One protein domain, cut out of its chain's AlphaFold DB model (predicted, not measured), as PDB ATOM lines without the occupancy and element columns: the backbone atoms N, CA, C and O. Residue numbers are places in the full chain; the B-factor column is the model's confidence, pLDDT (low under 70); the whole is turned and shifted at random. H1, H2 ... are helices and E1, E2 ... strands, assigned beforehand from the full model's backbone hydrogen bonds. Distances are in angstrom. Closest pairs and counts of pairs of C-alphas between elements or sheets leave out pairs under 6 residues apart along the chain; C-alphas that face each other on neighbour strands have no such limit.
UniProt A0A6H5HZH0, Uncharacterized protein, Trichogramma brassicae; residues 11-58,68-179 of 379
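What this domain is: This is residues 11 to 58 and 68 to 179 of the 379 residues of an uncharacterized protein of Trichogramma brassicae (UniProt A0A6H5HZH0). The chain is wound in stacked turns of paired helices: H1, H3, H5, H7 and H9 follow one another in one row, each touching the next, while H2, H4, H6 and H8 make a second row beside it, broken between H4 and H6. A tiny sheet, E1 beside E2, lies on one side of the stack, about midway along the row near H3 and H5, and its strands belong to the stretches that lead into H3 and H5. The printed part has 160 residues with nine named helices and two named strands, in the order H1 H2 E1 H3 H4 E2 H5 H6 H7 H8 H9; the class is mostly helix, and the sheet, order E1, E2, is parallel. The whole is compact, with a radius of gyration of the C-alphas of 15.8 A and spans of 46 by 44 by 26 A.

Where its parts are: Start at the sheet: E1 is residues 69 to 71, with C-alpha 69 at (121.245, 124.300, 174.386), and E2 is residues 103 to 105. Go back to C-alpha 11 at (139.149, 138.009, 172.984), where H1, residues 11 to 25, begins its 21.3 A. H2, residues 33 to 45, covers 18.8 A. Between the strands you find H3, residues 75 to 81, 10.0 A long, and H4, residues 87 to 96, 14.9 A long. After E2 come H5, residues 112 to 119, H6, residues 122 to 130, H7, residues 146 to 152, and H8, residues 156 to 164. H9, residues 169 to 179, runs 15.5 A to C-alpha 179 at (104.527, 129.207, 150.030).

How they stand to each other: Look first across the sheet: E1 and E2 are parallel at 19 degrees, and N 70 and O 103, 3.3 A apart, are within hydrogen-bond range. E1, H3, H4 and E2 form a strand-helix-strand unit, two parallel neighbour strands with helices between them, and its crossover is right-handed. H3 and H4 are a helical hairpin at a shallow tilt of 24 degrees; the closest C-alphas, of Leu 76 and Val 90, are 6.3 A apart. Toward the first printed residue, H1 touches H3 the same way at a shallow tilt of 23 degrees, closest at the C-alphas of Asp 21 and Ala 75, 4.4 A. H1 touches H2 with residues 19 to 24 alone, at a steep tilt of 51 degrees; the closest C-alphas, of Ala 23 and Gly 36, are 4.0 A apart. H2 touches H4 at a tilt of 37 degrees, only just steep, with the closest C-alphas, of Ile 44 and Ile 96, 6.4 A apart. On the way to the last residue, H3 touches H5 at a steep tilt of 46 degrees, closest at the C-alphas of Ser 80 and Val 115, 6.1 A. H5 and H6 are a hairpin, their closest C-alphas, of Ala 116 and Val 125, 6.1 A apart. H5 touches H7, closest at the C-alphas of Gln 118 and Leu 149, 5.0 A. H7 and H8 are a hairpin too, closest at the C-alphas of Ala 150 and Gly 159, 5.5 A. H6 touches H8, closest at the C-alphas of His 122 and Thr 158, 5.4 A, but H4 and H6 are only just apart, 8.4 A at the closest. H7 touches H9 at a steep tilt of 52 degrees, closest at the C-alphas of Ser 148 and Ala 172, 5.0 A. Every O i to N i+4 pair is within hydrogen-bond range in H1, H2, H3, H5, H6, H7, H8 and H9; in H4 it is 5 of 6.

The domain as a whole: The two C-alphas farthest apart, of Ser 11 and Asn 170, are 47.6 A apart. Residues 59 to 67 are not printed, and C-alphas 58 and 68 are 10.5 A apart across this cut, which lies in the link from H2 to E1. Of the links that are printed whole, the one from H6 to H7, 15 residues, is long. The mean pLDDT of the printed part is 76.6; 37 residues are under 70, among them 51 to 58, 68 to 72 and 175 to 179.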
ATOM      1  N   SER A  11     138.974 137.066 174.106       62.66
ATOM      2  CA  SER A  11     139.149 138.009 172.984       62.66
ATOM      3  C   SER A  11     139.563 137.304 171.690       62.66
ATOM      4  O   SER A  11     138.938 137.484 170.652       62.66
ATOM      5  N   SER A  12     140.567 136.422 171.765       65.50
ATOM      6  CA  SER A  12     141.040 135.648 170.604       65.50
ATOM      7  C   SER A  12     139.959 134.741 170.013       65.50
ATOM      8  O   SER A  12     139.914 134.514 168.807       65.50
ATOM      9  N   ARG A  13     139.049 134.241 170.849       68.88
ATOM     10  CA  ARG A  13     137.930 133.417 170.404       68.88
ATOM     11  C   ARG A  13     136.862 134.223 169.665       68.88
ATOM     12  O   ARG A  13     136.371 133.774 168.635       68.88
ATOM     13  N   GLU A  14     136.518 135.401 170.172       74.31
ATOM     14  CA  GLU A  14     135.552 136.293 169.519       74.31
ATOM     15  C   GLU A  14     136.059 136.773 168.153       74.31
ATOM     16  O   GLU A  14     135.281 136.871 167.205       74.31
ATOM     17  N   GLU A  15     137.372 136.977 168.014       79.00
ATOM     18  CA  GLU A  15     138.015 137.275 166.730       79.00
ATOM     19  C   GLU A  15     137.905 136.113 165.731       79.00
ATOM     20  O   GLU A  15     137.627 136.339 164.550       79.00
ATOM     21  N   VAL A  16     138.077 134.867 166.190       80.81
ATOM     22  CA  VAL A  16     137.904 133.679 165.340       80.81
ATOM     23  C   VAL A  16     136.445 133.519 164.917       80.81
ATOM     24  O   VAL A  16     136.190 133.317 163.731       80.81
ATOM     25  N   ASP A  17     135.489 133.663 165.836       78.62
ATOM     26  CA  ASP A  17     134.057 133.577 165.526       78.62
ATOM     27  C   ASP A  17     133.646 134.663 164.513       78.62
ATOM     28  O   ASP A  17     132.994 134.368 163.508       78.62
ATOM     29  N   TYR A  18     134.137 135.895 164.689       82.19
ATOM     30  CA  TYR A  18     133.948 136.987 163.731       82.19
ATOM     31  C   TYR A  18     134.537 136.670 162.348       82.19
ATOM     32  O   TYR A  18     133.910 136.932 161.313       82.19
ATOM     33  N   ALA A  19     135.739 136.091 162.304       83.81
ATOM     34  CA  ALA A  19     136.388 135.701 161.057       83.81
ATOM     35  C   ALA A  19     135.645 134.555 160.349       83.81
ATOM     36  O   ALA A  19     135.523 134.570 159.119       83.81
ATOM     37  N   LEU A  20     135.089 133.597 161.101       84.88
ATOM     38  CA  LEU A  20     134.233 132.534 160.569       84.88
ATOM     39  C   LEU A  20     132.925 133.096 159.994       84.88
ATOM     40  O   LEU A  20     132.536 132.711 158.888       84.88
ATOM     41  N   ASP A  21     132.284 134.045 160.677       84.62
ATOM     42  CA  ASP A  21     131.067 134.707 160.193       84.62
ATOM     43  C   ASP A  21     131.327 135.504 158.909       84.62
ATOM     44  O   ASP A  21     130.593 135.384 157.921       84.62
ATOM     45  N   LYS A  22     132.422 136.273 158.867       83.69
ATOM     46  CA  LYS A  22     132.857 136.985 157.656       83.69
ATOM     47  C   LYS A  22     133.159 136.026 156.508       83.69
ATOM     48  O   LYS A  22     132.763 136.297 155.372       83.69
ATOM     49  N   ALA A  23     133.808 134.896 156.786       84.31
ATOM     50  CA  ALA A  23     134.063 133.867 155.786       84.31
ATOM     51  C   ALA A  23     132.758 133.267 155.237       84.31
ATOM     52  O   ALA A  23     132.631 133.093 154.023       84.31
ATOM     53  N   ALA A  24     131.767 133.008 156.094       84.00
ATOM     54  CA  ALA A  24     130.460 132.482 155.699       84.00
ATOM     55  C   ALA A  24     129.627 133.473 154.857       84.00
ATOM     56  O   ALA A  24     128.879 133.062 153.964       84.00
ATOM     57  N   LEU A  25     129.773 134.778 155.110       83.31
ATOM     58  CA  LEU A  25     129.065 135.849 154.395       83.31
ATOM     59  C   LEU A  25     129.736 136.286 153.084       83.31
ATOM     60  O   LEU A  25     129.099 136.970 152.282       83.31
ATOM     61  N   SER A  26     130.993 135.899 152.858       78.75
ATOM     62  CA  SER A  26     131.759 136.315 151.679       78.75
ATOM     63  C   SER A  26     131.114 135.872 150.356       78.75
ATOM     64  O   SER A  26     130.577 134.763 150.232       78.75
ATOM     65  N   ARG A  27     131.155 136.751 149.347       76.00
ATOM     66  CA  ARG A  27     130.552 136.539 148.024       76.00
ATOM     67  C   ARG A  27     131.621 136.364 146.938       76.00
ATOM     68  O   ARG A  27     132.698 136.952 147.035       76.00
ATOM     69  N   PRO A  28     131.347 135.577 145.880       61.91
ATOM     70  CA  PRO A  28     132.218 135.516 144.710       61.91
ATOM     71  C   PRO A  28     132.396 136.920 144.113       61.91
ATOM     72  O   PRO A  28     131.410 137.550 143.740       61.91
ATOM     73  N   GLY A  29     133.636 137.405 144.052       63.25
ATOM     74  CA  GLY A  29     133.967 138.774 143.628       63.25
ATOM     75  C   GLY A  29     134.468 139.675 144.759       63.25
ATOM     76  O   GLY A  29     135.148 140.658 144.479       63.25
ATOM     77  N   ASP A  30     134.231 139.310 146.023       72.25
ATOM     78  CA  ASP A  30     134.840 140.022 147.146       72.25
ATOM     79  C   ASP A  30     136.362 139.772 147.155       72.25
ATOM     80  O   ASP A  30     136.786 138.611 147.046       72.25
ATOM     81  N   PRO A  31     137.203 140.803 147.371       66.00
ATOM     82  CA  PRO A  31     138.664 140.654 147.413       66.00
ATOM     83  C   PRO A  31     139.138 139.598 148.423       66.00
ATOM     84  O   PRO A  31     140.161 138.943 148.234       66.00
ATOM     85  N   TYR A  32     138.357 139.398 149.488       65.88
ATOM     86  CA  TYR A  32     138.670 138.517 150.612       65.88
ATOM     87  C   TYR A  32     137.946 137.163 150.557       65.88
ATOM     88  O   TYR A  32     138.068 136.367 151.489       65.88
ATOM     89  N   TYR A  33     137.223 136.864 149.470       69.12
ATOM     90  CA  TYR A  33     136.465 135.616 149.311       69.12
ATOM     91  C   TYR A  33     137.342 134.372 149.494       69.12
ATOM     92  O   TYR A  33     137.023 133.470 150.270       69.12
ATOM     93  N   TRP A  34     138.494 134.333 148.822       69.25
ATOM     94  CA  TRP A  34     139.442 133.224 148.944       69.25
ATOM     95  C   TRP A  34     140.080 133.170 150.331       69.25
ATOM     96  O   TRP A  34     140.258 132.080 150.869       69.25
ATOM     97  N   MET A  35     140.335 134.335 150.933       72.06
ATOM     98  CA  MET A  35     140.903 134.459 152.276       72.06
ATOM     99  C   MET A  35     140.002 133.789 153.322       72.06
ATOM    100  O   MET A  35     140.492 133.007 154.130       72.06
ATOM    101  N   GLY A  36     138.684 134.003 153.254       76.50
ATOM    102  CA  GLY A  36     137.722 133.364 154.158       76.50
ATOM    103  C   GLY A  36     137.699 131.836 154.036       76.50
ATOM    104  O   GLY A  36     137.675 131.125 155.039       76.50
ATOM    105  N   ARG A  37     137.785 131.292 152.813       78.62
ATOM    106  CA  ARG A  37     137.873 129.829 152.598       78.62
ATOM    107  C   ARG A  37     139.172 129.245 153.138       78.62
ATOM    108  O   ARG A  37     139.159 128.150 153.706       78.62
ATOM    109  N   THR A  38     140.275 129.955 152.932       78.94
ATOM    110  CA  THR A  38     141.592 129.572 153.437       78.94
ATOM    111  C   THR A  38     141.610 129.618 154.957       78.94
ATOM    112  O   THR A  38     142.078 128.662 155.559       78.94
ATOM    113  N   PHE A  39     141.014 130.639 155.576       83.81
ATOM    114  CA  PHE A  39     140.890 130.749 157.028       83.81
ATOM    115  C   PHE A  39     140.109 129.579 157.634       83.81
ATOM    116  O   PHE A  39     140.600 128.924 158.545       83.81
ATOM    117  N   VAL A  40     138.942 129.238 157.078       80.88
ATOM    118  CA  VAL A  40     138.163 128.073 157.541       80.88
ATOM    119  C   VAL A  40     138.958 126.773 157.364       80.88
ATOM    120  O   VAL A  40     138.935 125.908 158.233       80.88
ATOM    121  N   SER A  41     139.691 126.629 156.256       78.56
ATOM    122  CA  SER A  41     140.531 125.443 156.020       78.56
ATOM    123  C   SER A  41     141.710 125.376 156.995       78.56
ATOM    124  O   SER A  41     142.026 124.303 157.496       78.56
ATOM    125  N   PHE A  42     142.325 126.519 157.298       76.62
ATOM    126  CA  PHE A  42     143.393 126.656 158.280       76.62
ATOM    127  C   PHE A  42     142.900 126.323 159.691       76.62
ATOM    128  O   PHE A  42     143.526 125.520 160.368       76.62
ATOM    129  N   ALA A  43     141.736 126.839 160.096       78.50
ATOM    130  CA  ALA A  43     141.124 126.514 161.382       78.50
ATOM    131  C   ALA A  43     140.900 124.998 161.540       78.50
ATOM    132  O   ALA A  43     141.208 124.439 162.586       78.50
ATOM    133  N   ILE A  44     140.447 124.314 160.483       76.31
ATOM    134  CA  ILE A  44     140.290 122.849 160.483       76.31
ATOM    135  C   ILE A  44     141.642 122.135 160.597       76.31
ATOM    136  O   ILE A  44     141.748 121.175 161.355       76.31
ATOM    137  N   LEU A  45     142.666 122.587 159.863       73.12
ATOM    138  CA  LEU A  45     144.019 122.011 159.917       73.12
ATOM    139  C   LEU A  45     144.678 122.197 161.287       73.12
ATOM    140  O   LEU A  45     145.418 121.328 161.731       73.12
ATOM    141  N   CYS A  46     144.387 123.306 161.964       76.69
ATOM    142  CA  CYS A  46     144.809 123.563 163.337       76.69
ATOM    143  C   CYS A  46     143.935 122.849 164.380       76.69
ATOM    144  O   CYS A  46     144.074 123.126 165.568       76.69
ATOM    145  N   GLU A  47     143.016 121.980 163.945       75.25
ATOM    146  CA  GLU A  47     142.060 121.264 164.793       75.25
ATOM    147  C   GLU A  47     141.228 122.183 165.699       75.25
ATOM    148  O   GLU A  47     140.783 121.785 166.776       75.25
ATOM    149  N   TYR A  48     140.980 123.422 165.262       76.94
ATOM    150  CA  TYR A  48     140.139 124.356 165.998       76.94
ATOM    151  C   TYR A  48     138.698 123.838 166.059       76.94
ATOM    152  O   TYR A  48     138.097 123.478 165.041       76.94
ATOM    153  N   ARG A  49     138.126 123.828 167.268       77.94
ATOM    154  CA  ARG A  49     136.751 123.390 167.535       77.94
ATOM    155  C   ARG A  49     136.012 124.450 168.327       77.94
ATOM    156  O   ARG A  49     136.539 124.965 169.312       77.94
ATOM    157  N   ASP A  50     134.775 124.729 167.929       77.62
ATOM    158  CA  ASP A  50     133.925 125.621 168.713       77.62
ATOM    159  C   ASP A  50     133.505 124.956 170.037       77.62
ATOM    160  O   ASP A  50     133.108 123.787 170.074       77.62
ATOM    161  N   VAL A  51     133.582 125.713 171.134       69.00
ATOM    162  CA  VAL A  51     133.204 125.257 172.481       69.00
ATOM    163  C   VAL A  51     131.922 125.974 172.915       69.00
ATOM    164  O   VAL A  51     132.004 127.075 173.453       69.00
ATOM    165  N   PRO A  52     130.729 125.409 172.711       66.25
ATOM    166  CA  PRO A  52     129.472 126.143 172.816       66.25
ATOM    167  C   PRO A  52     129.323 126.901 174.138       66.25
ATOM    168  O   PRO A  52     129.611 126.369 175.210       66.25
ATOM    169  N   LYS A  53     128.831 128.141 174.060       64.81
ATOM    170  CA  LYS A  53     128.417 128.916 175.235       64.81
ATOM    171  C   LYS A  53     127.094 128.313 175.735       64.81
ATOM    172  O   LYS A  53     126.026 128.679 175.258       64.81
ATOM    173  N   THR A  54     127.162 127.297 176.596       56.22
ATOM    174  CA  THR A  54     125.980 126.567 177.085       56.22
ATOM    175  C   THR A  54     125.338 127.281 178.271       56.22
ATOM    176  O   THR A  54     126.007 127.513 179.278       56.22
ATOM    177  N   THR A  55     124.037 127.550 178.202       49.66
ATOM    178  CA  THR A  55     123.203 127.876 179.367       49.66
ATOM    179  C   THR A  55     122.554 126.586 179.865       49.66
ATOM    180  O   THR A  55     121.801 125.936 179.142       49.66
ATOM    181  N   THR A  56     122.872 126.166 181.089       43.56
ATOM    182  CA  THR A  56     122.245 124.990 181.706       43.56
ATOM    183  C   THR A  56     120.809 125.337 182.087       43.56
ATOM    184  O   THR A  56     120.585 125.981 183.110       43.56
ATOM    185  N   THR A  57     119.823 124.928 181.291       42.72
ATOM    186  CA  THR A  57     118.422 124.970 181.730       42.72
ATOM    187  C   THR A  57     118.179 123.790 182.676       42.72
ATOM    188  O   THR A  57     118.400 122.633 182.328       42.72
ATOM    189  N   THR A  58     117.804 124.115 183.908       37.12
ATOM    190  CA  THR A  58     117.611 123.261 185.090       37.12
ATOM    191  C   THR A  58     116.740 122.010 184.894       37.12
ATOM    192  O   THR A  58     115.683 122.071 184.277       37.12
ATOM    193  N   LEU A  68     121.943 119.937 176.181       53.16
ATOM    194  CA  LEU A  68     122.683 121.203 176.173       53.16
ATOM    195  C   LEU A  68     122.184 122.099 175.028       53.16
ATOM    196  O   LEU A  68     122.278 121.729 173.854       53.16
ATOM    197  N   VAL A  69     121.666 123.283 175.361       57.47
ATOM    198  CA  VAL A  69     121.245 124.300 174.386       57.47
ATOM    199  C   VAL A  69     122.304 125.400 174.336       57.47
ATOM    200  O   VAL A  69     122.682 125.956 175.365       57.47
ATOM    201  N   ALA A  70     122.790 125.703 173.135       60.62
ATOM    202  CA  ALA A  70     123.648 126.854 172.880       60.62
ATOM    203  C   ALA A  70     122.865 127.826 171.991       60.62
ATOM    204  O   ALA A  70     122.598 127.536 170.824       60.62
ATOM    205  N   SER A  71     122.435 128.955 172.553       56.59
ATOM    206  CA  SER A  71     121.686 129.980 171.822       56.59
ATOM    207  C   SER A  71     122.649 130.984 171.190       56.59
ATOM    208  O   SER A  71     123.393 131.649 171.912       56.59
ATOM    209  N   GLY A  72     122.635 131.104 169.861       68.88
ATOM    210  CA  GLY A  72     123.462 132.066 169.134       68.88
ATOM    211  C   GLY A  72     123.504 131.805 167.626       68.88
ATOM    212  O   GLY A  72     123.615 130.664 167.171       68.88
ATOM    213  N   THR A  73     123.427 132.869 166.825       75.06
ATOM    214  CA  THR A  73     123.727 132.814 165.387       75.06
ATOM    215  C   THR A  73     125.186 132.414 165.190       75.06
ATOM    216  O   THR A  73     126.086 133.120 165.622       75.06
ATOM    217  N   THR A  74     125.402 131.257 164.564       85.81
ATOM    218  CA  THR A  74     126.727 130.728 164.212       85.81
ATOM    219  C   THR A  74     127.054 131.024 162.750       85.81
ATOM    220  O   THR A  74     126.142 131.243 161.941       85.81
ATOM    221  N   ALA A  75     128.324 130.882 162.368       84.88
ATOM    222  CA  ALA A  75     128.760 130.985 160.978       84.88
ATOM    223  C   ALA A  75     128.014 130.015 160.041       84.88
ATOM    224  O   ALA A  75     127.768 130.338 158.880       84.88
ATOM    225  N   LEU A  76     127.574 128.850 160.543       86.81
ATOM    226  CA  LEU A  76     126.713 127.923 159.794       86.81
ATOM    227  C   LEU A  76     125.344 128.534 159.456       86.81
ATOM    228  O   LEU A  76     124.858 128.366 158.339       86.81
ATOM    229  N   HIS A  77     124.738 129.275 160.388       86.94
ATOM    230  CA  HIS A  77     123.465 129.963 160.157       86.94
ATOM    231  C   HIS A  77     123.640 131.117 159.156       86.94
ATOM    232  O   HIS A  77     122.820 131.281 158.252       86.94
ATOM    233  N   HIS A  78     124.745 131.865 159.239       85.31
ATOM    234  CA  HIS A  78     125.086 132.883 158.241       85.31
ATOM    235  C   HIS A  78     125.322 132.287 156.849       85.31
ATOM    236  O   HIS A  78     124.827 132.827 155.859       85.31
ATOM    237  N   ALA A  79     126.005 131.142 156.775       85.75
ATOM    238  CA  ALA A  79     126.219 130.417 155.530       85.75
ATOM    239  C   ALA A  79     124.887 130.019 154.874       85.75
ATOM    240  O   ALA A  79     124.721 130.264 153.683       85.75
ATOM    241  N   SER A  80     123.923 129.515 155.656       85.38
ATOM    242  CA  SER A  80     122.576 129.132 155.189       85.38
ATOM    243  C   SER A  80     121.780 130.243 154.525       85.38
ATOM    244  O   SER A  80     120.955 129.986 153.649       85.38
ATOM    245  N   ARG A  81     122.026 131.482 154.948       81.38
ATOM    246  CA  ARG A  81     121.328 132.675 154.464       81.38
ATOM    247  C   ARG A  81     122.019 133.316 153.267       81.38
ATOM    248  O   ARG A  81     121.468 134.239 152.677       81.38
ATOM    249  N   ASN A  82     123.219 132.857 152.922       81.50
ATOM    250  CA  ASN A  82     123.984 133.351 151.792       81.50
ATOM    251  C   ASN A  82     123.728 132.452 150.564       81.50
ATOM    252  O   ASN A  82     124.250 131.333 150.513       81.50
ATOM    253  N   PRO A  83     122.996 132.928 149.533       74.50
ATOM    254  CA  PRO A  83     122.677 132.128 148.344       74.50
ATOM    255  C   PRO A  83     123.917 131.676 147.564       74.50
ATOM    256  O   PRO A  83     123.878 130.690 146.836       74.50
ATOM    257  N   GLN A  84     125.026 132.404 147.718       75.00
ATOM    258  CA  GLN A  84     126.293 132.132 147.042       75.00
ATOM    259  C   GLN A  84     127.222 131.232 147.872       75.00
ATOM    260  O   GLN A  84     128.340 130.916 147.446       75.00
ATOM    261  N   CYS A  85     126.796 130.808 149.068       78.19
ATOM    262  CA  CYS A  85     127.611 129.964 149.924       78.19
ATOM    263  C   CYS A  85     127.669 128.534 149.381       78.19
ATOM    264  O   CYS A  85     126.667 127.838 149.216       78.19
ATOM    265  N   SER A  86     128.887 128.072 149.095       80.62
ATOM    266  CA  SER A  86     129.090 126.737 148.536       80.62
ATOM    267  C   SER A  86     128.828 125.644 149.574       80.62
ATOM    268  O   SER A  86     129.312 125.729 150.701       80.62
ATOM    269  N   ARG A  87     128.216 124.531 149.158       82.94
ATOM    270  CA  ARG A  87     128.041 123.321 149.986       82.94
ATOM    271  C   ARG A  87     129.335 122.856 150.678       82.94
ATOM    272  O   ARG A  87     129.295 122.390 151.812       82.94
ATOM    273  N   ARG A  88     130.493 123.010 150.020       81.19
ATOM    274  CA  ARG A  88     131.814 122.681 150.592       81.19
ATOM    275  C   ARG A  88     132.185 123.571 151.781       81.19
ATOM    276  O   ARG A  88     132.778 123.076 152.726       81.19
ATOM    277  N   MET A  89     131.832 124.856 151.741       80.81
ATOM    278  CA  MET A  89     132.050 125.773 152.866       80.81
ATOM    279  C   MET A  89     131.248 125.322 154.088       80.81
ATOM    280  O   MET A  89     131.810 125.166 155.162       80.81
ATOM    281  N   VAL A  90     129.959 125.032 153.904       86.88
ATOM    282  CA  VAL A  90     129.080 124.560 154.984       86.88
ATOM    283  C   VAL A  90     129.603 123.257 155.582       86.88
ATOM    284  O   VAL A  90     129.692 123.129 156.798       86.88
ATOM    285  N   ARG A  91     130.029 122.310 154.737       85.00
ATOM    286  CA  ARG A  91     130.644 121.058 155.196       85.00
ATOM    287  C   ARG A  91     131.906 121.300 156.030       85.00
ATOM    288  O   ARG A  91     132.063 120.671 157.067       85.00
ATOM    289  N   ASN A  92     132.767 122.222 155.605       83.69
ATOM    290  CA  ASN A  92     133.964 122.599 156.354       83.69
ATOM    291  C   ASN A  92     133.611 123.251 157.702       83.69
ATOM    292  O   ASN A  92     134.215 122.922 158.716       83.69
ATOM    293  N   LEU A  93     132.596 124.117 157.750       84.94
ATOM    294  CA  LEU A  93     132.128 124.703 159.007       84.94
ATOM    295  C   LEU A  93     131.600 123.629 159.975       84.94
ATOM    296  O   LEU A  93     131.900 123.687 161.163       84.94
ATOM    297  N   PHE A  94     130.916 122.588 159.489       86.69
ATOM    298  CA  PHE A  94     130.541 121.436 160.325       86.69
ATOM    299  C   PHE A  94     131.745 120.683 160.921       86.69
ATOM    300  O   PHE A  94     131.611 120.079 161.982       86.69
ATOM    301  N   CYS A  95     132.930 120.741 160.301       81.69
ATOM    302  CA  CYS A  95     134.156 120.192 160.893       81.69
ATOM    303  C   CYS A  95     134.666 121.013 162.089       81.69
ATOM    304  O   CYS A  95     135.383 120.465 162.923       81.69
ATOM    305  N   ILE A  96     134.294 122.291 162.182       80.56
ATOM    306  CA  ILE A  96     134.611 123.172 163.316       80.56
ATOM    307  C   ILE A  96     133.567 122.987 164.430       80.56
ATOM    308  O   ILE A  96     133.917 122.862 165.604       80.56
ATOM    309  N   TYR A  97     132.285 122.881 164.064       78.12
ATOM    310  CA  TYR A  97     131.163 122.639 164.984       78.12
ATOM    311  C   TYR A  97     130.874 121.133 165.177       78.12
ATOM    312  O   TYR A  97     129.758 120.670 164.944       78.12
ATOM    313  N   GLN A  98     131.866 120.340 165.605       69.00
ATOM    314  CA  GLN A  98     131.719 118.874 165.745       69.00
ATOM    315  C   GLN A  98     130.766 118.410 166.857       69.00
ATOM    316  O   GLN A  98     130.379 117.241 166.890       69.00
ATOM    317  N   ARG A  99     130.381 119.302 167.771       67.75
ATOM    318  CA  ARG A  99     129.445 119.008 168.860       67.75
ATOM    319  C   ARG A  99     128.000 118.980 168.368       67.75
ATOM    320  O   ARG A  99     127.192 119.850 168.680       67.75
ATOM    321  N   LEU A 100     127.684 117.959 167.576       65.00
ATOM    322  CA  LEU A 100     126.349 117.724 167.014       65.00
ATOM    323  C   LEU A 100     125.316 117.324 168.092       65.00
ATOM    324  O   LEU A 100     124.113 117.349 167.830       65.00
ATOM    325  N   ASP A 101     125.784 117.003 169.308       58.75
ATOM    326  CA  ASP A 101     124.988 116.815 170.528       58.75
ATOM    327  C   ASP A 101     124.360 118.126 171.028       58.75
ATOM    328  O   ASP A 101     123.328 118.109 171.703       58.75
ATOM    329  N   VAL A 102     124.969 119.265 170.688       66.38
ATOM    330  CA  VAL A 102     124.545 120.579 171.161       66.38
ATOM    331  C   VAL A 102     123.468 121.159 170.256       66.38
ATOM    332  O   VAL A 102     123.545 121.168 169.024       66.38
ATOM    333  N   HIS A 103     122.410 121.656 170.886       71.94
ATOM    334  CA  HIS A 103     121.270 122.226 170.191       71.94
ATOM    335  C   HIS A 103     121.536 123.697 169.842       71.94
ATOM    336  O   HIS A 103     121.040 124.599 170.516       71.94
ATOM    337  N   TYR A 104     122.312 123.930 168.781       74.12
ATOM    338  CA  TYR A 104     122.510 125.269 168.227       74.12
ATOM    339  C   TYR A 104     121.231 125.770 167.561       74.12
ATOM    340  O   TYR A 104     120.677 125.090 166.692       74.12
ATOM    341  N   VAL A 105     120.783 126.955 167.975       77.56
ATOM    342  CA  VAL A 105     119.607 127.636 167.416       77.56
ATOM    343  C   VAL A 105     119.957 129.082 167.131       77.56
ATOM    344  O   VAL A 105     120.524 129.762 167.992       77.56
ATOM    345  N   ASP A 106     119.613 129.547 165.935       77.81
ATOM    346  CA  ASP A 106     119.670 130.965 165.614       77.81
ATOM    347  C   ASP A 106     118.445 131.741 166.123       77.81
ATOM    348  O   ASP A 106     117.503 131.196 166.698       77.81
ATOM    349  N   MET A 107     118.452 133.053 165.897       73.75
ATOM    350  CA  MET A 107     117.340 133.935 166.255       73.75
ATOM    351  C   MET A 107     116.028 133.635 165.513       73.75
ATOM    352  O   MET A 107     114.997 134.153 165.924       73.75
ATOM    353  N   TYR A 108     116.049 132.811 164.457       67.69
ATOM    354  CA  TYR A 108     114.876 132.387 163.681       67.69
ATOM    355  C   TYR A 108     114.382 130.987 164.071       67.69
ATOM    356  O   TYR A 108     113.432 130.461 163.490       67.69
ATOM    357  N   GLY A 109     115.006 130.350 165.063       72.31
ATOM    358  CA  GLY A 109     114.664 128.980 165.425       72.31
ATOM    359  C   GLY A 109     115.232 127.928 164.469       72.31
ATOM    360  O   GLY A 109     114.933 126.748 164.650       72.31
ATOM    361  N   SER A 110     116.038 128.321 163.477       81.25
ATOM    362  CA  SER A 110     116.752 127.390 162.611       81.25
ATOM    363  C   SER A 110     117.891 126.754 163.391       81.25
ATOM    364  O   SER A 110     118.538 127.382 164.231       81.25
ATOM    365  N   THR A 111     118.113 125.472 163.134       86.62
ATOM    366  CA  THR A 111     119.124 124.678 163.836       86.62
ATOM    367  C   THR A 111     120.149 124.170 162.845       86.62
ATOM    368  O   THR A 111     119.877 124.069 161.648       86.62
ATOM    369  N   HIS A 112     121.311 123.741 163.335       86.75
ATOM    370  CA  HIS A 112     122.303 123.072 162.486       86.75
ATOM    371  C   HIS A 112     121.732 121.866 161.724       86.75
ATOM    372  O   HIS A 112     122.170 121.590 160.610       86.75
ATOM    373  N   PHE A 113     120.711 121.193 162.265       87.94
ATOM    374  CA  PHE A 113     120.005 120.131 161.548       87.94
ATOM    375  C   PHE A 113     119.263 120.661 160.308       87.94
ATOM    376  O   PHE A 113     119.408 120.096 159.226       87.94
ATOM    377  N   HIS A 114     118.556 121.791 160.426       87.12
ATOM    378  CA  HIS A 114     117.901 122.452 159.290       87.12
ATOM    379  C   HIS A 114     118.915 122.865 158.212       87.12
ATOM    380  O   HIS A 114     118.709 122.584 157.031       87.12
ATOM    381  N   VAL A 115     120.056 123.438 158.619       88.44
ATOM    382  CA  VAL A 115     121.159 123.799 157.706       88.44
ATOM    383  C   VAL A 115     121.697 122.558 156.977       88.44
ATOM    384  O   VAL A 115     121.875 122.569 155.757       88.44
ATOM    385  N   ALA A 116     121.922 121.448 157.690       88.88
ATOM    386  CA  ALA A 116     122.395 120.202 157.086       88.88
ATOM    387  C   ALA A 116     121.413 119.653 156.031       88.88
ATOM    388  O   ALA A 116     121.848 119.203 154.963       88.88
ATOM    389  N   CYS A 117     120.105 119.749 156.291       89.94
ATOM    390  CA  CYS A 117     119.042 119.350 155.366       89.94
ATOM    391  C   CYS A 117     118.961 120.264 154.131       89.94
ATOM    392  O   CYS A 117     118.929 119.755 153.010       89.94
ATOM    393  N   GLN A 118     119.044 121.589 154.306       88.69
ATOM    394  CA  GLN A 118     119.050 122.577 153.214       88.69
ATOM    395  C   GLN A 118     120.205 122.335 152.223       88.69
ATOM    396  O   GLN A 118     120.032 122.336 150.998       88.69
ATOM    397  N   TYR A 119     121.408 122.063 152.738       86.12
ATOM    398  CA  TYR A 119     122.572 121.774 151.896       86.12
ATOM    399  C   TYR A 119     122.664 120.323 151.445       86.12
ATOM    400  O   TYR A 119     123.511 120.027 150.605       86.12
ATOM    401  N   GLY A 120     121.807 119.432 151.950       86.19
ATOM    402  CA  GLY A 120     121.740 118.019 151.588       86.19
ATOM    403  C   GLY A 120     122.930 117.189 152.078       86.19
ATOM    404  O   GLY A 120     123.372 116.280 151.365       86.19
ATOM    405  N   LEU A 121     123.501 117.523 153.237       87.06
ATOM    406  CA  LEU A 121     124.665 116.856 153.834       87.06
ATOM    407  C   LEU A 121     124.268 115.511 154.467       87.06
ATOM    408  O   LEU A 121     124.174 115.376 155.679       87.06
ATOM    409  N   HIS A 122     123.999 114.522 153.614       85.62
ATOM    410  CA  HIS A 122     123.441 113.205 153.953       85.62
ATOM    411  C   HIS A 122     124.104 112.484 155.129       85.62
ATOM    412  O   HIS A 122     123.419 111.928 155.977       85.62
ATOM    413  N   ASP A 123     125.427 112.495 155.181       83.56
ATOM    414  CA  ASP A 123     126.226 111.897 156.247       83.56
ATOM    415  C   ASP A 123     126.024 112.600 157.592       83.56
ATOM    416  O   ASP A 123     125.797 111.944 158.604       83.56
ATOM    417  N   ILE A 124     126.009 113.931 157.595       85.56
ATOM    418  CA  ILE A 124     125.769 114.727 158.803       85.56
ATOM    419  C   ILE A 124     124.309 114.585 159.256       85.56
ATOM    420  O   ILE A 124     124.040 114.431 160.445       85.56
ATOM    421  N   VAL A 125     123.358 114.561 158.315       86.31
ATOM    422  CA  VAL A 125     121.931 114.330 158.605       86.31
ATOM    423  C   VAL A 125     121.720 112.954 159.246       86.31
ATOM    424  O   VAL A 125     121.000 112.866 160.238       86.31
ATOM    425  N   LYS A 126     122.389 111.896 158.761       83.06
ATOM    426  CA  LYS A 126     122.363 110.569 159.404       83.06
ATOM    427  C   LYS A 126     122.834 110.623 160.853       83.06
ATOM    428  O   LYS A 126     122.195 110.031 161.713       83.06
ATOM    429  N   VAL A 127     123.934 111.328 161.116       79.94
ATOM    430  CA  VAL A 127     124.478 111.466 162.473       79.94
ATOM    431  C   VAL A 127     123.490 112.199 163.382       79.94
ATOM    432  O   VAL A 127     123.228 111.741 164.489       79.94
ATOM    433  N   PHE A 128     122.867 113.282 162.908       82.81
ATOM    434  CA  PHE A 128     121.826 113.973 163.673       82.81
ATOM    435  C   PHE A 128     120.621 113.074 163.986       82.81
ATOM    436  O   PHE A 128     120.154 113.064 165.123       82.81
ATOM    437  N   LEU A 129     120.141 112.297 163.013       83.44
ATOM    438  CA  LEU A 129     119.033 111.357 163.216       83.44
ATOM    439  C   LEU A 129     119.416 110.229 164.188       83.44
ATOM    440  O   LEU A 129     118.610 109.861 165.039       83.44
ATOM    441  N   ALA A 130     120.659 109.737 164.137       79.75
ATOM    442  CA  ALA A 130     121.181 108.751 165.086       79.75
ATOM    443  C   ALA A 130     121.246 109.287 166.530       79.75
ATOM    444  O   ALA A 130     121.045 108.531 167.475       79.75
ATOM    445  N   PHE A 131     121.446 110.597 166.709       75.19
ATOM    446  CA  PHE A 131     121.328 111.275 168.007       75.19
ATOM    447  C   PHE A 131     119.872 111.526 168.455       75.19
ATOM    448  O   PHE A 131     119.643 112.239 169.434       75.19
ATOM    449  N   GLY A 132     118.877 110.967 167.759       74.12
ATOM    450  CA  GLY A 132     117.462 111.093 168.115       74.12
ATOM    451  C   GLY A 132     116.880 112.475 167.816       74.12
ATOM    452  O   GLY A 132     116.024 112.967 168.556       74.12
ATOM    453  N   ARG A 133     117.375 113.164 166.777       80.75
ATOM    454  CA  ARG A 133     116.739 114.399 166.299       80.75
ATOM    455  C   ARG A 133     115.427 114.051 165.598       80.75
ATOM    456  O   ARG A 133     115.416 113.196 164.718       80.75
ATOM    457  N   ASP A 134     114.354 114.736 165.973       80.19
ATOM    458  CA  ASP A 134     113.050 114.570 165.336       80.19
ATOM    459  C   ASP A 134     113.088 115.137 163.896       80.19
ATOM    460  O   ASP A 134     113.418 116.319 163.722       80.19
ATOM    461  N   PRO A 135     112.793 114.328 162.858       82.69
ATOM    462  CA  PRO A 135     112.774 114.773 161.466       82.69
ATOM    463  C   PRO A 135     111.627 115.741 161.130       82.69
ATOM    464  O   PRO A 135     111.687 116.385 160.081       82.69
ATOM    465  N   ASN A 136     110.619 115.866 161.999       82.75
ATOM    466  CA  ASN A 136     109.469 116.761 161.833       82.75
ATOM    467  C   ASN A 136     109.576 118.041 162.676       82.75
ATOM    468  O   ASN A 136     108.663 118.866 162.668       82.75
ATOM    469  N   GLN A 137     110.693 118.243 163.384       81.12
ATOM    470  CA  GLN A 137     110.922 119.462 164.154       81.12
ATOM    471  C   GLN A 137     110.987 120.674 163.221       81.12
ATOM    472  O   GLN A 137     111.914 120.779 162.425       81.12
ATOM    473  N   VAL A 138     110.048 121.605 163.376       78.19
ATOM    474  CA  VAL A 138     110.006 122.849 162.596       78.19
ATOM    475  C   VAL A 138     110.939 123.921 163.159       78.19
ATOM    476  O   VAL A 138     111.165 123.990 164.377       78.19
ATOM    477  N   ALA A 139     111.453 124.781 162.279       72.69
ATOM    478  CA  ALA A 139     112.126 126.014 162.671       72.69
ATOM    479  C   ALA A 139     111.096 127.011 163.229       72.69
ATOM    480  O   ALA A 139     110.134 127.362 162.562       72.69
ATOM    481  N   ARG A 140     111.290 127.480 164.467       67.94
ATOM    482  CA  ARG A 140     110.244 128.169 165.253       67.94
ATOM    483  C   ARG A 140     109.628 129.418 164.601       67.94
ATOM    484  O   ARG A 140     108.472 129.703 164.881       67.94
ATOM    485  N   LEU A 141     110.392 130.203 163.836       63.94
ATOM    486  CA  LEU A 141     109.886 131.441 163.217       63.94
ATOM    487  C   LEU A 141     109.574 131.301 161.730       63.94
ATOM    488  O   LEU A 141     108.759 132.067 161.225       63.94
ATOM    489  N   THR A 142     110.221 130.372 161.027       63.56
ATOM    490  CA  THR A 142     109.966 130.158 159.595       63.56
ATOM    491  C   THR A 142     108.993 129.015 159.330       63.56
ATOM    492  O   THR A 142     108.539 128.863 158.204       63.56
ATOM    493  N   ASP A 143     108.652 128.229 160.358       70.00
ATOM    494  CA  ASP A 143     107.830 127.018 160.274       70.00
ATOM    495  C   ASP A 143     108.332 126.008 159.224       70.00
ATOM    496  O   ASP A 143     107.593 125.142 158.746       70.00
ATOM    497  N   ASP A 144     109.619 126.090 158.878       75.50
ATOM    498  CA  ASP A 144     110.226 125.245 157.864       75.50
ATOM    499  C   ASP A 144     110.442 123.834 158.402       75.50
ATOM    500  O   ASP A 144     111.143 123.631 159.400       75.50
ATOM    501  N   LEU A 145     109.895 122.842 157.696       84.31
ATOM    502  CA  LEU A 145     110.212 121.445 157.949       84.31
ATOM    503  C   LEU A 145     111.585 121.095 157.347       84.31
ATOM    504  O   LEU A 145     111.900 121.487 156.220       84.31
ATOM    505  N   PRO A 146     112.376 120.235 158.007       84.94
ATOM    506  CA  PRO A 146     113.611 119.698 157.439       84.94
ATOM    507  C   PRO A 146     113.404 119.066 156.051       84.94
ATOM    508  O   PRO A 146     114.250 119.207 155.163       84.94
ATOM    509  N   LEU A 147     112.255 118.411 155.844       83.81
ATOM    510  CA  LEU A 147     111.878 117.811 154.566       83.81
ATOM    511  C   LEU A 147     111.520 118.857 153.494       83.81
ATOM    512  O   LEU A 147     111.940 118.696 152.346       83.81
ATOM    513  N   SER A 148     110.817 119.944 153.843       79.50
ATOM    514  CA  SER A 148     110.500 121.013 152.880       79.50
ATOM    515  C   SER A 148     111.762 121.760 152.441       79.50
ATOM    516  O   SER A 148     111.947 122.002 151.248       79.50
ATOM    517  N   LEU A 149     112.695 122.015 153.366       81.50
ATOM    518  CA  LEU A 149     114.004 122.605 153.057       81.50
ATOM    519  C   LEU A 149     114.822 121.737 152.095       81.50
ATOM    520  O   LEU A 149     115.462 122.261 151.176       81.50
ATOM    521  N   ALA A 150     114.799 120.414 152.287       82.25
ATOM    522  CA  ALA A 150     115.466 119.479 151.390       82.25
ATOM    523  C   ALA A 150     114.850 119.511 149.980       82.25
ATOM    524  O   ALA A 150     115.591 119.489 148.999       82.25
ATOM    525  N   TRP A 151     113.524 119.604 149.857       80.75
ATOM    526  CA  TRP A 151     112.848 119.672 148.559       80.75
ATOM    527  C   TRP A 151     113.079 120.986 147.817       80.75
ATOM    528  O   TRP A 151     113.444 120.945 146.645       80.75
ATOM    529  N   TRP A 152     112.959 122.140 148.480       76.88
ATOM    530  CA  TRP A 152     113.210 123.442 147.843       76.88
ATOM    531  C   TRP A 152     114.631 123.589 147.292       76.88
ATOM    532  O   TRP A 152     114.855 124.346 146.354       76.88
ATOM    533  N   ASN A 153     115.591 122.851 147.854       76.69
ATOM    534  CA  ASN A 153     116.994 122.885 147.443       76.69
ATOM    535  C   ASN A 153     117.407 121.677 146.583       76.69
ATOM    536  O   ASN A 153     118.606 121.422 146.427       76.69
ATOM    537  N   ASP A 154     116.434 120.921 146.062       80.19
ATOM    538  CA  ASP A 154     116.629 119.735 145.217       80.19
ATOM    539  C   ASP A 154     117.576 118.687 145.843       80.19
ATOM    540  O   ASP A 154     118.472 118.103 145.226       80.19
ATOM    541  N   ARG A 155     117.429 118.463 147.153       85.44
ATOM    542  CA  ARG A 155     118.240 117.516 147.931       85.44
ATOM    543  C   ARG A 155     117.539 116.167 148.031       85.44
ATOM    544  O   ARG A 155     117.213 115.684 149.113       85.44
ATOM    545  N   ILE A 156     117.345 115.515 146.886       81.38
ATOM    546  CA  ILE A 156     116.567 114.268 146.772       81.38
ATOM    547  C   ILE A 156     117.063 113.161 147.718       81.38
ATOM    548  O   ILE A 156     116.262 112.496 148.373       81.38
ATOM    549  N   LYS A 157     118.387 112.969 147.836       79.62
ATOM    550  CA  LYS A 157     118.973 111.922 148.697       79.62
ATOM    551  C   LYS A 157     118.659 112.137 150.181       79.62
ATOM    552  O   LYS A 157     118.315 111.179 150.867       79.62
ATOM    553  N   THR A 158     118.746 113.376 150.665       81.56
ATOM    554  CA  THR A 158     118.423 113.693 152.063       81.56
ATOM    555  C   THR A 158     116.926 113.717 152.308       81.56
ATOM    556  O   THR A 158     116.503 113.266 153.363       81.56
ATOM    557  N   GLY A 159     116.117 114.143 151.334       83.50
ATOM    558  CA  GLY A 159     114.659 114.024 151.413       83.50
ATOM    559  C   GLY A 159     114.214 112.570 151.600       83.50
ATOM    560  O   GLY A 159     113.438 112.280 152.504       83.50
ATOM    561  N   ARG A 160     114.788 111.634 150.830       83.06
ATOM    562  CA  ARG A 160     114.529 110.191 151.000       83.06
ATOM    563  C   ARG A 160     114.992 109.660 152.354       83.06
ATOM    564  O   ARG A 160     114.311 108.830 152.944       83.06
ATOM    565  N   LEU A 161     116.141 110.126 152.849       81.31
ATOM    566  CA  LEU A 161     116.633 109.749 154.174       81.31
ATOM    567  C   LEU A 161     115.671 110.210 155.276       81.31
ATOM    568  O   LEU A 161     115.343 109.433 156.160       81.31
ATOM    569  N   LEU A 162     115.195 111.453 155.206       85.25
ATOM    570  CA  LEU A 162     114.235 111.991 156.166       85.25
ATOM    571  C   LEU A 162     112.917 111.205 156.133       85.25
ATOM    572  O   LEU A 162     112.412 110.828 157.184       85.25
ATOM    573  N   GLN A 163     112.405 110.879 154.941       84.81
ATOM    574  CA  GLN A 163     111.213 110.034 154.784       84.81
ATOM    575  C   GLN A 163     111.392 108.649 155.411       84.81
ATOM    576  O   GLN A 163     110.505 108.179 156.118       84.81
ATOM    577  N   LEU A 164     112.550 108.015 155.200       84.31
ATOM    578  CA  LEU A 164     112.868 106.713 155.790       84.31
ATOM    579  C   LEU A 164     112.856 106.753 157.326       84.31
ATOM    580  O   LEU A 164     112.515 105.763 157.964       84.31
ATOM    581  N   HIS A 165     113.203 107.899 157.911       81.94
ATOM    582  CA  HIS A 165     113.196 108.127 159.352       81.94
ATOM    583  C   HIS A 165     111.870 108.706 159.885       81.94
ATOM    584  O   HIS A 165     111.826 109.116 161.041       81.94
ATOM    585  N   GLY A 166     110.791 108.707 159.090       79.81
ATOM    586  CA  GLY A 166     109.449 109.099 159.542       79.81
ATOM    587  C   GLY A 166     109.076 110.565 159.302       79.81
ATOM    588  O   GLY A 166     108.203 111.088 159.991       79.81
ATOM    589  N   ALA A 167     109.724 111.251 158.354       84.38
ATOM    590  CA  ALA A 167     109.340 112.616 157.991       84.38
ATOM    591  C   ALA A 167     107.997 112.669 157.238       84.38
ATOM    592  O   ALA A 167     107.815 112.008 156.206       84.38
ATOM    593  N   ASP A 168     107.091 113.532 157.699       80.62
ATOM    594  CA  ASP A 168     105.736 113.656 157.169       80.62
ATOM    595  C   ASP A 168     105.712 114.385 155.822       80.62
ATOM    596  O   ASP A 168     105.741 115.616 155.713       80.62
ATOM    597  N   SER A 169     105.602 113.598 154.750       81.00
ATOM    598  CA  SER A 169     105.599 114.111 153.373       81.00
ATOM    599  C   SER A 169     104.375 114.977 153.062       81.00
ATOM    600  O   SER A 169     104.484 115.942 152.308       81.00
ATOM    601  N   ASN A 170     103.225 114.672 153.669       76.44
ATOM    602  CA  ASN A 170     102.000 115.451 153.481       76.44
ATOM    603  C   ASN A 170     102.108 116.838 154.123       76.44
ATOM    604  O   ASN A 170     101.719 117.826 153.502       76.44
ATOM    605  N   LEU A 171     102.691 116.919 155.322       73.44
ATOM    606  CA  LEU A 171     102.902 118.175 156.040       73.44
ATOM    607  C   LEU A 171     103.883 119.085 155.281       73.44
ATOM    608  O   LEU A 171     103.602 120.263 155.061       73.44
ATOM    609  N   ALA A 172     104.983 118.518 154.776       69.81
ATOM    610  CA  ALA A 172     105.938 119.248 153.942       69.81
ATOM    611  C   ALA A 172     105.324 119.716 152.605       69.81
ATOM    612  O   ALA A 172     105.560 120.845 152.166       69.81
ATOM    613  N   ALA A 173     104.502 118.885 151.955       70.69
ATOM    614  CA  ALA A 173     103.880 119.217 150.671       70.69
ATOM    615  C   ALA A 173     102.819 120.321 150.802       70.69
ATOM    616  O   ALA A 173     102.709 121.176 149.922       70.69
ATOM    617  N   LEU A 174     102.062 120.328 151.903       71.25
ATOM    618  CA  LEU A 174     101.051 121.345 152.192       71.25
ATOM    619  C   LEU A 174     101.704 122.725 152.376       71.25
ATOM    620  O   LEU A 174     101.291 123.681 151.724       71.25
ATOM    621  N   ARG A 175     102.825 122.797 153.107       67.19
ATOM    622  CA  ARG A 175     103.640 124.022 153.226       67.19
ATOM    623  C   ARG A 175     104.235 124.491 151.903       67.19
ATOM    624  O   ARG A 175     104.225 125.679 151.602       67.19
ATOM    625  N   THR A 176     104.704 123.559 151.073       62.59
ATOM    626  CA  THR A 176     105.238 123.880 149.737       62.59
ATOM    627  C   THR A 176     104.182 124.593 148.877       62.59
ATOM    628  O   THR A 176     104.499 125.541 148.161       62.59
ATOM    629  N   LYS A 177     102.914 124.168 148.978       68.50
ATOM    630  CA  LYS A 177     101.778 124.785 148.275       68.50
ATOM    631  C   LYS A 177     101.382 126.143 148.860       68.50
ATOM    632  O   LYS A 177     101.079 127.053 148.095       68.50
ATOM    633  N   GLU A 178     101.399 126.293 150.183       66.81
ATOM    634  CA  GLU A 178     101.130 127.576 150.852       66.81
ATOM    635  C   GLU A 178     102.161 128.647 150.475       66.81
ATOM    636  O   GLU A 178     101.786 129.766 150.130       66.81
ATOM    637  N   VAL A 179     103.450 128.293 150.447       61.38
ATOM    638  CA  VAL A 179     104.527 129.207 150.030       61.38
ATOM    639  C   VAL A 179     104.405 129.578 148.552       61.38
ATOM    640  O   VAL A 179     104.525 130.754 148.211       61.38
TER     641      VAL A 179